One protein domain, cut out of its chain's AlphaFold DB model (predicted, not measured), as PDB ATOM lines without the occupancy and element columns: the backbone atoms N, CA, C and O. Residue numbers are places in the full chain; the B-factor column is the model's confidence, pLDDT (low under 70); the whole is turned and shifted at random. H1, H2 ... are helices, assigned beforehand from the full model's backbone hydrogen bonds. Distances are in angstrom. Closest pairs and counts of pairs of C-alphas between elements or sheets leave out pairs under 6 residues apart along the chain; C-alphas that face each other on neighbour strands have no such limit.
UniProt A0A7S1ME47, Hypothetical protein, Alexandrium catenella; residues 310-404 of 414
ATOM      1  N   PHE A 310      41.289  40.004  45.515       90.19
ATOM      2  CA  PHE A 310      40.235  39.813  44.526       90.19
ATOM      3  C   PHE A 310      39.066  40.751  44.801       90.19
ATOM      4  O   PHE A 310      38.750  41.045  45.956       90.19
ATOM      5  N   ASN A 311      38.426  41.225  43.737       88.94
ATOM      6  CA  ASN A 311      37.104  41.833  43.841       88.94
ATOM      7  C   ASN A 311      36.000  40.765  43.725       88.94
ATOM      8  O   ASN A 311      36.265  39.645  43.292       88.94
ATOM      9  N   GLN A 312      34.767  41.121  44.095       87.69
ATOM     10  CA  GLN A 312      33.647  40.176  44.132       87.69
ATOM     11  C   GLN A 312      33.380  39.531  42.767       87.69
ATOM     12  O   GLN A 312      33.310  38.314  42.660       87.69
ATOM     13  N   LYS A 313      33.369  40.333  41.700       87.81
ATOM     14  CA  LYS A 313      33.137  39.843  40.341       87.81
ATOM     15  C   LYS A 313      34.174  38.811  39.894       87.81
ATOM     16  O   LYS A 313      33.819  37.821  39.266       87.81
ATOM     17  N   GLU A 314      35.450  39.017  40.223       90.06
ATOM     18  CA  GLU A 314      36.495  38.019  39.953       90.06
ATOM     19  C   GLU A 314      36.212  36.711  40.698       90.06
ATOM     20  O   GLU A 314      36.360  35.631  40.128       90.06
ATOM     21  N   VAL A 315      35.788  36.799  41.960       90.25
ATOM     22  CA  VAL A 315      35.444  35.623  42.764       90.25
ATOM     23  C   VAL A 315      34.235  34.899  42.183       90.25
ATOM     24  O   VAL A 315      34.276  33.673  42.098       90.25
ATOM     25  N   ASP A 316      33.211  35.615  41.733       89.19
ATOM     26  CA  ASP A 316      32.020  35.026  41.117       89.19
ATOM     27  C   ASP A 316      32.353  34.345  39.785       89.19
ATOM     28  O   ASP A 316      31.948  33.202  39.556       89.19
ATOM     29  N   ASP A 317      33.180  34.978  38.947       89.62
ATOM     30  CA  ASP A 317      33.695  34.380  37.711       89.62
ATOM     31  C   ASP A 317      34.477  33.086  38.018       89.62
ATOM     32  O   ASP A 317      34.270  32.041  37.385       89.62
ATOM     33  N   PHE A 318      35.348  33.106  39.035       91.81
ATOM     34  CA  PHE A 318      36.073  31.916  39.484       91.81
ATOM     35  C   PHE A 318      35.148  30.848  40.070       91.81
ATOM     36  O   PHE A 318      35.359  29.659  39.811       91.81
ATOM     37  N   ARG A 319      34.113  31.240  40.818       91.88
ATOM     38  CA  ARG A 319      33.111  30.329  41.380       91.88
ATOM     39  C   ARG A 319      32.337  29.638  40.272       91.88
ATOM     40  O   ARG A 319      32.193  28.420  40.314       91.88
ATOM     41  N   GLN A 320      31.926  30.375  39.244       90.56
ATOM     42  CA  GLN A 320      31.249  29.816  38.080       90.56
ATOM     43  C   GLN A 320      32.131  28.787  37.364       90.56
ATOM     44  O   GLN A 320      31.661  27.699  37.032       90.56
ATOM     45  N   ILE A 321      33.420  29.085  37.160       90.69
ATOM     46  CA  ILE A 321      34.379  28.142  36.562       90.69
ATOM     47  C   ILE A 321      34.512  26.880  37.427       90.69
ATOM     48  O   ILE A 321      34.430  25.761  36.913       90.69
ATOM     49  N   TYR A 322      34.700  27.057  38.735       90.94
ATOM     50  CA  TYR A 322      34.863  25.968  39.693       90.94
ATOM     51  C   TYR A 322      33.620  25.066  39.744       90.94
ATOM     52  O   TYR A 322      33.739  23.846  39.617       90.94
ATOM     53  N   MET A 323      32.427  25.658  39.836       89.56
ATOM     54  CA  MET A 323      31.144  24.952  39.879       89.56
ATOM     55  C   MET A 323      30.831  24.231  38.571       89.56
ATOM     56  O   MET A 323      30.442  23.064  38.597       89.56
ATOM     57  N   ASN A 324      31.074  24.867  37.421       89.38
ATOM     58  CA  ASN A 324      30.909  24.220  36.120       89.38
ATOM     59  C   ASN A 324      31.804  22.987  36.006       89.38
ATOM     60  O   ASN A 324      31.354  21.931  35.559       89.38
ATOM     61  N   LYS A 325      33.063  23.096  36.453       88.94
ATOM     62  CA  LYS A 325      33.982  21.961  36.412       88.94
ATOM     63  C   LYS A 325      33.573  20.861  37.383       88.94
ATOM     64  O   LYS A 325      33.629  19.692  37.016       88.94
ATOM     65  N   LYS A 326      33.134  21.229  38.587       88.50
ATOM     66  CA  LYS A 326      32.624  20.300  39.600       88.50
ATOM     67  C   LYS A 326      31.402  19.534  39.086       88.50
ATOM     68  O   LYS A 326      31.326  18.330  39.288       88.50
ATOM     69  N   HIS A 327      30.498  20.205  38.371       86.69
ATOM     70  CA  HIS A 327      29.335  19.578  37.745       86.69
ATOM     71  C   HIS A 327      29.723  18.646  36.587       86.69
ATOM     72  O   HIS A 327      29.165  17.562  36.466       86.69
ATOM     73  N   GLU A 328      30.690  19.030  35.744       87.19
ATOM     74  CA  GLU A 328      31.178  18.186  34.637       87.19
ATOM     75  C   GLU A 328      31.688  16.823  35.129       87.19
ATOM     76  O   GLU A 328      31.482  15.813  34.465       87.19
ATOM     77  N   ILE A 329      32.334  16.796  36.297       86.06
ATOM     78  CA  ILE A 329      32.919  15.581  36.881       86.06
ATOM     79  C   ILE A 329      32.000  14.886  37.897       86.06
ATOM     80  O   ILE A 329      32.360  13.826  38.409       86.06
ATOM     81  N   ALA A 330      30.851  15.483  38.232       84.19
ATOM     82  CA  ALA A 330      29.997  15.012  39.318       84.19
ATOM     83  C   ALA A 330      29.441  13.612  39.044       84.19
ATOM     84  O   ALA A 330      29.552  12.754  39.914       84.19
ATOM     85  N   GLU A 331      28.916  13.367  37.839       80.62
ATOM     86  CA  GLU A 331      28.354  12.063  37.452       80.62
ATOM     87  C   GLU A 331      29.408  10.948  37.555       80.62
ATOM     88  O   GLU A 331      29.207   9.972  38.277       80.62
ATOM     89  N   ASP A 332      30.583  11.141  36.947       81.81
ATOM     90  CA  ASP A 332      31.685  10.168  36.973       81.81
ATOM     91  C   ASP A 332      32.168   9.857  38.403       81.81
ATOM     92  O   ASP A 332      32.533   8.723  38.728       81.81
ATOM     93  N   ILE A 333      32.216  10.869  39.275       78.06
ATOM     94  CA  ILE A 333      32.639  10.689  40.668       78.06
ATOM     95  C   ILE A 333      31.547   9.983  41.462       78.06
ATOM     96  O   ILE A 333      31.848   9.028  42.177       78.06
ATOM     97  N   LYS A 334      30.292  10.394  41.293       80.31
ATOM     98  CA  LYS A 334      29.138   9.813  41.975       80.31
ATOM     99  C   LYS A 334      28.948   8.344  41.619       80.31
ATOM    100  O   LYS A 334      28.692   7.543  42.514       80.31
ATOM    101  N   GLU A 335      29.176   7.956  40.364       79.12
ATOM    102  CA  GLU A 335      29.202   6.546  39.949       79.12
ATOM    103  C   GLU A 335      30.296   5.737  40.667       79.12
ATOM    104  O   GLU A 335      30.107   4.558  40.973       79.12
ATOM    105  N   ARG A 336      31.448   6.354  40.963       79.00
ATOM    106  CA  ARG A 336      32.599   5.682  41.586       79.00
ATOM    107  C   ARG A 336      32.547   5.637  43.111       79.00
ATOM    108  O   ARG A 336      33.034   4.670  43.693       79.00
ATOM    109  N   THR A 337      32.052   6.689  43.755       72.56
ATOM    110  CA  THR A 337      32.131   6.880  45.215       72.56
ATOM    111  C   THR A 337      30.768   6.828  45.899       72.56
ATOM    112  O   THR A 337      30.710   6.704  47.122       72.56
ATOM    113  N   GLY A 338      29.674   6.932  45.138       71.81
ATOM    114  CA  GLY A 338      28.319   7.067  45.667       71.81
ATOM    115  C   GLY A 338      28.028   8.429  46.307       71.81
ATOM    116  O   GLY A 338      26.958   8.594  46.887       71.81
ATOM    117  N   LYS A 339      28.954   9.395  46.229       70.94
ATOM    118  CA  LYS A 339      28.825  10.734  46.821       70.94
ATOM    119  C   LYS A 339      29.147  11.815  45.795       70.94
ATOM    120  O   LYS A 339      29.961  11.599  44.899       70.94
ATOM    121  N   ASP A 340      28.525  12.977  45.955       69.50
ATOM    122  CA  ASP A 340      28.898  14.161  45.186       69.50
ATOM    123  C   ASP A 340      30.338  14.592  45.534       69.50
ATOM    124  O   ASP A 340      30.810  14.342  46.645       69.50
ATOM    125  N   PRO A 341      31.079  15.197  44.590       78.12
ATOM    126  CA  PRO A 341      32.462  15.587  44.828       78.12
ATOM    127  C   PRO A 341      32.581  16.695  45.885       78.12
ATOM    128  O   PRO A 341      31.990  17.763  45.745       78.12
ATOM    129  N   ASP A 342      33.443  16.500  46.883       79.06
ATOM    130  CA  ASP A 342      33.749  17.526  47.899       79.06
ATOM    131  C   ASP A 342      34.681  18.636  47.372       79.06
ATOM    132  O   ASP A 342      34.942  19.628  48.047       79.06
ATOM    133  N   GLY A 343      35.164  18.510  46.134       86.75
ATOM    134  CA  GLY A 343      35.954  19.526  45.449       86.75
ATOM    135  C   GLY A 343      36.468  19.048  44.094       86.75
ATOM    136  O   GLY A 343      35.991  18.045  43.563       86.75
ATOM    137  N   LEU A 344      37.470  19.730  43.536       90.12
ATOM    138  CA  LEU A 344      38.096  19.329  42.274       90.12
ATOM    139  C   LEU A 344      39.283  18.383  42.516       90.12
ATOM    140  O   LEU A 344      40.261  18.787  43.154       90.12
ATOM    141  N   PRO A 345      39.265  17.145  41.987       90.44
ATOM    142  CA  PRO A 345      40.418  16.263  42.031       90.44
ATOM    143  C   PRO A 345      41.623  16.879  41.326       90.44
ATOM    144  O   PRO A 345      41.508  17.640  40.359       90.44
ATOM    145  N   ARG A 346      42.815  16.484  41.768       88.81
ATOM    146  CA  ARG A 346      44.086  17.019  41.272       88.81
ATOM    147  C   ARG A 346      44.231  16.955  39.747       88.81
ATOM    148  O   ARG A 346      44.771  17.876  39.129       88.81
ATOM    149  N   ASP A 347      43.771  15.871  39.129       87.69
ATOM    150  CA  ASP A 347      43.834  15.705  37.676       87.69
ATOM    151  C   ASP A 347      42.900  16.653  36.926       87.69
ATOM    152  O   ASP A 347      43.270  17.164  35.864       87.69
ATOM    153  N   ASP A 348      41.738  16.958  37.492       89.75
ATOM    154  CA  ASP A 348      40.774  17.892  36.916       89.75
ATOM    155  C   ASP A 348      41.226  19.338  37.069       89.75
ATOM    156  O   ASP A 348      41.106  20.114  36.119       89.75
ATOM    157  N   VAL A 349      41.882  19.673  38.184       89.88
ATOM    158  CA  VAL A 349      42.563  20.964  38.338       89.88
ATOM    159  C   VAL A 349      43.648  21.129  37.270       89.88
ATOM    160  O   VAL A 349      43.720  22.166  36.612       89.88
ATOM    161  N   ARG A 350      44.453  20.092  36.990       87.62
ATOM    162  CA  ARG A 350      45.443  20.139  35.894       87.62
ATOM    163  C   ARG A 350      44.786  20.350  34.528       87.62
ATOM    164  O   ARG A 350      45.350  21.055  33.694       87.62
ATOM    165  N   ARG A 351      43.631  19.730  34.266       87.50
ATOM    166  CA  ARG A 351      42.880  19.934  33.011       87.50
ATOM    167  C   ARG A 351      42.361  21.366  32.906       87.50
ATOM    168  O   ARG A 351      42.532  21.975  31.853       87.50
ATOM    169  N   LEU A 352      41.820  21.909  33.996       87.56
ATOM    170  CA  LEU A 352      41.339  23.287  34.080       87.56
ATOM    171  C   LEU A 352      42.473  24.286  33.806       87.56
ATOM    172  O   LEU A 352      42.345  25.154  32.946       87.56
ATOM    173  N   VAL A 353      43.635  24.104  34.436       85.88
ATOM    174  CA  VAL A 353      44.805  24.969  34.206       85.88
ATOM    175  C   VAL A 353      45.276  24.917  32.744       85.88
ATOM    176  O   VAL A 353      45.619  25.950  32.173       85.88
ATOM    177  N   ARG A 354      45.220  23.750  32.081       85.12
ATOM    178  CA  ARG A 354      45.503  23.658  30.634       85.12
ATOM    179  C   ARG A 354      44.469  24.393  29.787       85.12
ATOM    180  O   ARG A 354      44.853  25.006  28.796       85.12
ATOM    181  N   SER A 355      43.184  24.342  30.152       83.38
ATOM    182  CA  SER A 355      42.140  25.077  29.419       83.38
ATOM    183  C   SER A 355      42.278  26.594  29.538       83.38
ATOM    184  O   SER A 355      41.864  27.301  28.627       83.38
ATOM    185  N   LEU A 356      42.948  27.088  30.584       78.00
ATOM    186  CA  LEU A 356      43.332  28.498  30.719       78.00
ATOM    187  C   LEU A 356      44.553  28.881  29.856       78.00
ATOM    188  O   LEU A 356      45.043  30.002  29.941       78.00
ATOM    189  N   GLY A 357      45.067  27.963  29.028       73.62
ATOM    190  CA  GLY A 357      46.183  28.215  28.110       73.62
ATOM    191  C   GLY A 357      47.574  28.019  28.721       73.62
ATOM    192  O   GLY A 357      48.575  28.312  28.069       73.62
ATOM    193  N   ILE A 358      47.671  27.494  29.947       77.06
ATOM    194  CA  ILE A 358      48.955  27.276  30.622       77.06
ATOM    195  C   ILE A 358      49.528  25.914  30.226       77.06
ATOM    196  O   ILE A 358      48.951  24.853  30.489       77.06
ATOM    197  N   SER A 359      50.711  25.931  29.609       74.75
ATOM    198  CA  SER A 359      51.430  24.710  29.236       74.75
ATOM    199  C   SER A 359      52.026  24.025  30.470       74.75
ATOM    200  O   SER A 359      52.981  24.511  31.083       74.75
ATOM    201  N   LEU A 360      51.473  22.863  30.828       75.00
ATOM    202  CA  LEU A 360      51.927  22.025  31.946       75.00
ATOM    203  C   LEU A 360      53.016  21.029  31.518       75.00
ATOM    204  O   LEU A 360      52.860  19.814  31.670       75.00
ATOM    205  N   ILE A 361      54.123  21.539  30.975       74.88
ATOM    206  CA  ILE A 361      55.294  20.744  30.576       74.88
ATOM    207  C   ILE A 361      56.505  21.168  31.421       74.88
ATOM    208  O   ILE A 361      56.630  22.331  31.801       74.88
ATOM    209  N   GLY A 362      57.392  20.218  31.739       78.94
ATOM    210  CA  GLY A 362      58.650  20.490  32.441       78.94
ATOM    211  C   GLY A 362      58.442  21.112  33.825       78.94
ATOM    212  O   GLY A 362      57.723  20.559  34.660       78.94
ATOM    213  N   GLU A 363      59.066  22.266  34.060       79.00
ATOM    214  CA  GLU A 363      59.050  22.962  35.353       79.00
ATOM    215  C   GLU A 363      57.654  23.413  35.794       79.00
ATOM    216  O   GLU A 363      57.341  23.331  36.980       79.00
ATOM    217  N   ASN A 364      56.782  23.830  34.869       78.75
ATOM    218  CA  ASN A 364      55.446  24.333  35.216       78.75
ATOM    219  C   ASN A 364      54.565  23.247  35.841       78.75
ATOM    220  O   ASN A 364      53.815  23.519  36.779       78.75
ATOM    221  N   LYS A 365      54.703  21.995  35.385       83.06
ATOM    222  CA  LYS A 365      54.009  20.850  35.988       83.06
ATOM    223  C   LYS A 365      54.476  20.611  37.425       83.06
ATOM    224  O   LYS A 365      53.646  20.397  38.301       83.06
ATOM    225  N   VAL A 366      55.788  20.669  37.669       84.75
ATOM    226  CA  VAL A 366      56.371  20.463  39.006       84.75
ATOM    227  C   VAL A 366      55.979  21.597  39.954       84.75
ATOM    228  O   VAL A 366      55.616  21.333  41.100       84.75
ATOM    229  N   LYS A 367      55.995  22.845  39.470       85.50
ATOM    230  CA  LYS A 367      55.545  24.022  40.224       85.50
ATOM    231  C   LYS A 367      54.073  23.894  40.622       85.50
ATOM    232  O   LYS A 367      53.773  24.010  41.804       85.50
ATOM    233  N   LEU A 368      53.186  23.562  39.676       86.75
ATOM    234  CA  LEU A 368      51.764  23.345  39.965       86.75
ATOM    235  C   LEU A 368      51.564  22.202  40.963       86.75
ATOM    236  O   LEU A 368      50.813  22.331  41.918       86.75
ATOM    237  N   ASP A 369      52.264  21.086  40.774       87.56
ATOM    238  CA  ASP A 369      52.164  19.931  41.664       87.56
ATOM    239  C   ASP A 369      52.654  20.218  43.088       87.56
ATOM    240  O   ASP A 369      52.155  19.619  44.040       87.56
ATOM    241  N   THR A 370      53.625  21.118  43.237       88.81
ATOM    242  CA  THR A 370      54.112  21.576  44.544       88.81
ATOM    243  C   THR A 370      53.095  22.496  45.205       88.81
ATOM    244  O   THR A 370      52.820  22.347  46.393       88.81
ATOM    245  N   GLU A 371      52.490  23.394  44.429       89.62
ATOM    246  CA  GLU A 371      51.477  24.316  44.933       89.62
ATOM    247  C   GLU A 371      50.191  23.592  45.343       89.62
ATOM    248  O   GLU A 371      49.681  23.822  46.433       89.62
ATOM    249  N   LEU A 372      49.713  22.631  44.547       90.12
ATOM    250  CA  LEU A 372      48.545  21.820  44.910       90.12
ATOM    251  C   LEU A 372      48.770  21.059  46.223       90.12
ATOM    252  O   LEU A 372      47.878  21.025  47.064       90.12
ATOM    253  N   LYS A 373      49.984  20.541  46.454       89.31
ATOM    254  CA  LYS A 373      50.345  19.941  47.747       89.31
ATOM    255  C   LYS A 373      50.357  20.962  48.886       89.31
ATOM    256  O   LYS A 373      49.916  20.628  49.980       89.31
ATOM    257  N   ARG A 374      50.847  22.188  48.652       90.56
ATOM    258  CA  ARG A 374      50.826  23.284  49.643       90.56
ATOM    259  C   ARG A 374      49.397  23.635  50.054       90.56
ATOM    260  O   ARG A 374      49.152  23.881  51.228       90.56
ATOM    261  N   LEU A 375      48.475  23.607  49.096       89.56
ATOM    262  CA  LEU A 375      47.044  23.850  49.290       89.56
ATOM    263  C   LEU A 375      46.294  22.636  49.865       89.56
ATOM    264  O   LEU A 375      45.081  22.690  50.035       89.56
ATOM    265  N   GLY A 376      46.991  21.535  50.164       84.31
ATOM    266  CA  GLY A 376      46.379  20.330  50.722       84.31
ATOM    267  C   GLY A 376      45.541  19.526  49.726       84.31
ATOM    268  O   GLY A 376      44.732  18.712  50.156       84.31
ATOM    269  N   CYS A 377      45.725  19.741  48.419       88.69
ATOM    270  CA  CYS A 377      45.124  18.919  47.374       88.69
ATOM    271  C   CYS A 377      46.020  17.708  47.076       88.69
ATOM    272  O   CYS A 377      47.120  17.832  46.518       88.69
ATOM    273  N   ASP A 378      45.530  16.528  47.438       82.06
ATOM    274  CA  ASP A 378      46.176  15.242  47.192       82.06
ATOM    275  C   ASP A 378      45.184  14.215  46.615       82.06
ATOM    276  O   ASP A 378      44.113  14.574  46.126       82.06
ATOM    277  N   ASP A 379      45.572  12.939  46.569       76.38
ATOM    278  CA  ASP A 379      44.745  11.885  45.968       76.38
ATOM    279  C   ASP A 379      43.515  11.527  46.835       76.38
ATOM    280  O   ASP A 379      42.597  10.869  46.347       76.38
ATOM    281  N   LEU A 380      43.492  11.947  48.107       77.44
ATOM    282  CA  LEU A 380      42.415  11.703  49.071       77.44
ATOM    283  C   LEU A 380      41.579  12.957  49.341       77.44
ATOM    284  O   LEU A 380      40.384  12.838  49.608       77.44
ATOM    285  N   LYS A 381      42.189  14.145  49.276       84.94
ATOM    286  CA  LYS A 381      41.531  15.428  49.512       84.94
ATOM    287  C   LYS A 381      41.495  16.267  48.226       84.94
ATOM    288  O   LYS A 381      42.541  16.754  47.782       84.94
ATOM    289  N   PRO A 382      40.311  16.458  47.615       90.31
ATOM    290  CA  PRO A 382      40.171  17.325  46.453       90.31
ATOM    291  C   PRO A 382      40.351  18.805  46.835       90.31
ATOM    292  O   PRO A 382      40.273  19.178  48.004       90.31
ATOM    293  N   LEU A 383      40.602  19.654  45.836       92.12
ATOM    294  CA  LEU A 383      40.753  21.095  46.028       92.12
ATOM    295  C   LEU A 383      39.381  21.747  46.249       92.12
ATOM    296  O   LEU A 383      38.522  21.722  45.358       92.12
ATOM    297  N   ASP A 384      39.187  22.337  47.422       90.56
ATOM    298  CA  ASP A 384      38.017  23.146  47.761       90.56
ATOM    299  C   ASP A 384      38.062  24.528  47.072       90.56
ATOM    300  O   ASP A 384      39.042  24.897  46.416       90.56
ATOM    301  N   PHE A 385      36.973  25.292  47.166       90.75
ATOM    302  CA  PHE A 385      36.899  26.615  46.545       90.75
ATOM    303  C   PHE A 385      37.891  27.646  47.141       90.75
ATOM    304  O   PHE A 385      38.554  28.330  46.356       90.75
ATOM    305  N   PRO A 386      38.102  27.741  48.474       90.88
ATOM    306  CA  PRO A 386      39.153  28.598  49.036       90.88
ATOM    307  C   PRO A 386      40.549  28.275  48.484       90.88
ATOM    308  O   PRO A 386      41.298  29.175  48.090       90.88
ATOM    309  N   GLY A 387      40.907  26.988  48.413       91.38
ATOM    310  CA  GLY A 387      42.158  26.532  47.820       91.38
ATOM    311  C   GLY A 387      42.238  26.863  46.330       91.38
ATOM    312  O   GLY A 387      43.297  27.257  45.837       91.38
ATOM    313  N   PHE A 388      41.119  26.780  45.609       93.06
ATOM    314  CA  PHE A 388      41.036  27.196  44.212       93.06
ATOM    315  C   PHE A 388      41.312  28.695  44.022       93.06
ATOM    316  O   PHE A 388      42.084  29.047  43.130       93.06
ATOM    317  N   LEU A 389      40.786  29.578  44.878       92.06
ATOM    318  CA  LEU A 389      41.094  31.014  44.816       92.06
ATOM    319  C   LEU A 389      42.582  31.292  45.061       92.06
ATOM    320  O   LEU A 389      43.205  32.058  44.321       92.06
ATOM    321  N   GLN A 390      43.184  30.626  46.050       92.06
ATOM    322  CA  GLN A 390      44.625  30.739  46.299       92.06
ATOM    323  C   GLN A 390      45.443  30.264  45.093       92.06
ATOM    324  O   GLN A 390      46.417  30.918  44.712       92.06
ATOM    325  N   LEU A 391      45.017  29.172  44.451       91.69
ATOM    326  CA  LEU A 391      45.628  28.684  43.221       91.69
ATOM    327  C   LEU A 391      45.503  29.706  42.086       91.69
ATOM    328  O   LEU A 391      46.494  29.962  41.409       91.69
ATOM    329  N   MET A 392      44.327  30.304  41.871       90.62
ATOM    330  CA  MET A 392      44.135  31.321  40.829       90.62
ATOM    331  C   MET A 392      45.033  32.532  41.073       90.62
ATOM    332  O   MET A 392      45.728  32.979  40.159       90.62
ATOM    333  N   ARG A 393      45.123  33.004  42.324       90.19
ATOM    334  CA  ARG A 393      46.024  34.108  42.676       90.19
ATOM    335  C   ARG A 393      47.478  33.743  42.417       90.19
ATOM    336  O   ARG A 393      48.230  34.554  41.872       90.19
ATOM    337  N   TRP A 394      47.880  32.531  42.783       89.38
ATOM    338  CA  TRP A 394      49.223  32.034  42.517       89.38
ATOM    339  C   TRP A 394      49.499  31.944  41.014       89.38
ATOM    340  O   TRP A 394      50.532  32.423  40.568       89.38
ATOM    341  N   ILE A 395      48.567  31.437  40.206       85.62
ATOM    342  CA  ILE A 395      48.716  31.371  38.745       85.62
ATOM    343  C   ILE A 395      48.905  32.769  38.139       85.62
ATOM    344  O   ILE A 395      49.782  32.955  37.294       85.62
ATOM    345  N   MET A 396      48.114  33.749  38.585       81.75
ATOM    346  CA  MET A 396      48.187  35.133  38.103       81.75
ATOM    347  C   MET A 396      49.492  35.835  38.501       81.75
ATOM    348  O   MET A 396      49.963  36.707  37.775       81.75
ATOM    349  N   THR A 397      50.077  35.472  39.645       79.06
ATOM    350  CA  THR A 397      51.280  36.125  40.197       79.06
ATOM    351  C   THR A 397      52.584  35.405  39.848       79.06
ATOM    352  O   THR A 397      53.618  36.053  39.720       79.06
ATOM    353  N   ALA A 398      52.560  34.084  39.659       66.19
ATOM    354  CA  ALA A 398      53.738  33.242  39.439       66.19
ATOM    355  C   ALA A 398      54.273  33.252  37.994       66.19
ATOM    356  O   ALA A 398      55.053  32.371  37.629       66.19
ATOM    357  N   ASP A 399      53.858  34.215  37.166       56.72
ATOM    358  CA  ASP A 399      54.308  34.363  35.776       56.72
ATOM    359  C   ASP A 399      54.066  33.100  34.911       56.72
ATOM    360  O   ASP A 399      54.688  32.885  33.877       56.72
ATOM    361  N   MET A 400      53.124  32.226  35.293       55.34
ATOM    362  CA  MET A 400      52.762  31.050  34.480       55.34
ATOM    363  C   MET A 400      52.100  31.436  33.147       55.34
ATOM    364  O   MET A 400      52.073  30.635  32.211       55.34
ATOM    365  N   ALA A 401      51.590  32.667  33.058       48.06
ATOM    366  CA  ALA A 401      50.950  33.240  31.881       48.06
ATOM    367  C   ALA A 401      51.937  33.771  30.818       48.06
ATOM    368  O   ALA A 401      51.547  33.915  29.660       48.06
ATOM    369  N   THR A 402      53.219  34.019  31.136       46.78
ATOM    370  CA  THR A 402      54.189  34.533  30.138       46.78
ATOM    371  C   THR A 402      54.635  33.496  29.105       46.78
ATOM    372  O   THR A 402      55.258  33.850  28.102       46.78
ATOM    373  N   ALA A 403      54.225  32.231  29.246       42.25
ATOM    374  CA  ALA A 403      54.422  31.207  28.219       42.25
ATOM    375  C   ALA A 403      53.538  31.395  26.963       42.25
ATOM    376  O   ALA A 403      53.706  30.654  25.995       42.25
ATOM    377  N   VAL A 404      52.627  32.379  26.943       42.88
ATOM    378  CA  VAL A 404      51.789  32.691  25.769       42.88
ATOM    379  C   VAL A 404      52.552  33.503  24.704       42.88
ATOM    380  O   VAL A 404      52.206  33.441  23.526       42.88
TER     381      VAL A 404
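This is residues 310 to 404 of the 414 residues of the protein "Hypothetical protein" of Alexandrium catenella (UniProt A0A7S1ME47). Three helices, H3, H4 and H5, make a loosely gathered core, and the long helix H1 crosses one side of it at a steep angle to H3 and H5. Two short helices lie at opposite ends of the longest axis: H2 beyond the last residues of H1, and H6 beyond the end of H5. The printed part has 95 residues with six named helices, H1 to H6 in order along the chain, and no named strand; the class is all helix. The whole is compact, with a radius of gyration of the C-alphas of 13.3 A and spans of 40 by 32 by 22 A.

H1, residues 312 to 328, touches H5, residues 385 to 397, through residues 315 to 322 of H1 and 385 to 389 of H5 alone. Their closest C-alphas, those of Tyr 322 and Phe 385, are 7.2 A apart, and the two run opposite ways at a steep tilt of 64 degrees. H2, residues 330 to 337, and H1 meet only through their link. H3, residues 346 to 355, is close to but not clearly touching H1, with the C-alphas of Lys 325 and Leu 352 closest at 7.8 A; H3 and H2 are apart. H3 and H5 are near each other, with 5 pairs of C-alphas within 10 A. H4, residues 363 to 374, is close to but not clearly touching H3, the closest C-alphas being those of Arg 346 and Leu 372 at 7.5 A, at a steep tilt of 46 degrees, opposite ways. H4 is also close to but not clearly touching H5, with the C-alphas of Glu 371 and Leu 391 closest at 7.5 A; they run opposite ways at a shallow tilt of 34.9 degrees, only just short of steep. H6, residues 400 to 404, is close to but not clearly touching H4, the closest C-alphas being those of Asn 364 and Met 400 at 7.3 A. In H1, H2, H3, H4 and H5 every O i to N i+4 pair is within hydrogen-bond range; in H6 it is 0 of 1, beside 1 of 2 O i to N i+3 pairs.

H1 begins at C-alpha 312 (33.647, 40.176, 44.132) and is 24.1 A long. H2 is 10.3 A long, H3 14.5 A and H4 16.5 A. H5 is 18.4 A long and begins at C-alpha 385 (36.899, 26.615, 46.545). H6, 8.9 A long, ends at C-alpha 404 (51.789, 32.691, 25.769).

The two C-alphas farthest apart, those of Gly 338 and Thr 402, are 40.8 A apart. The printed part has no cut and no long link; the links H1 to H2 and H5 to H6 are tight. The mean pLDDT of the printed part is 82.8, and it is under 70 at residue 340 and residues 398 to 404.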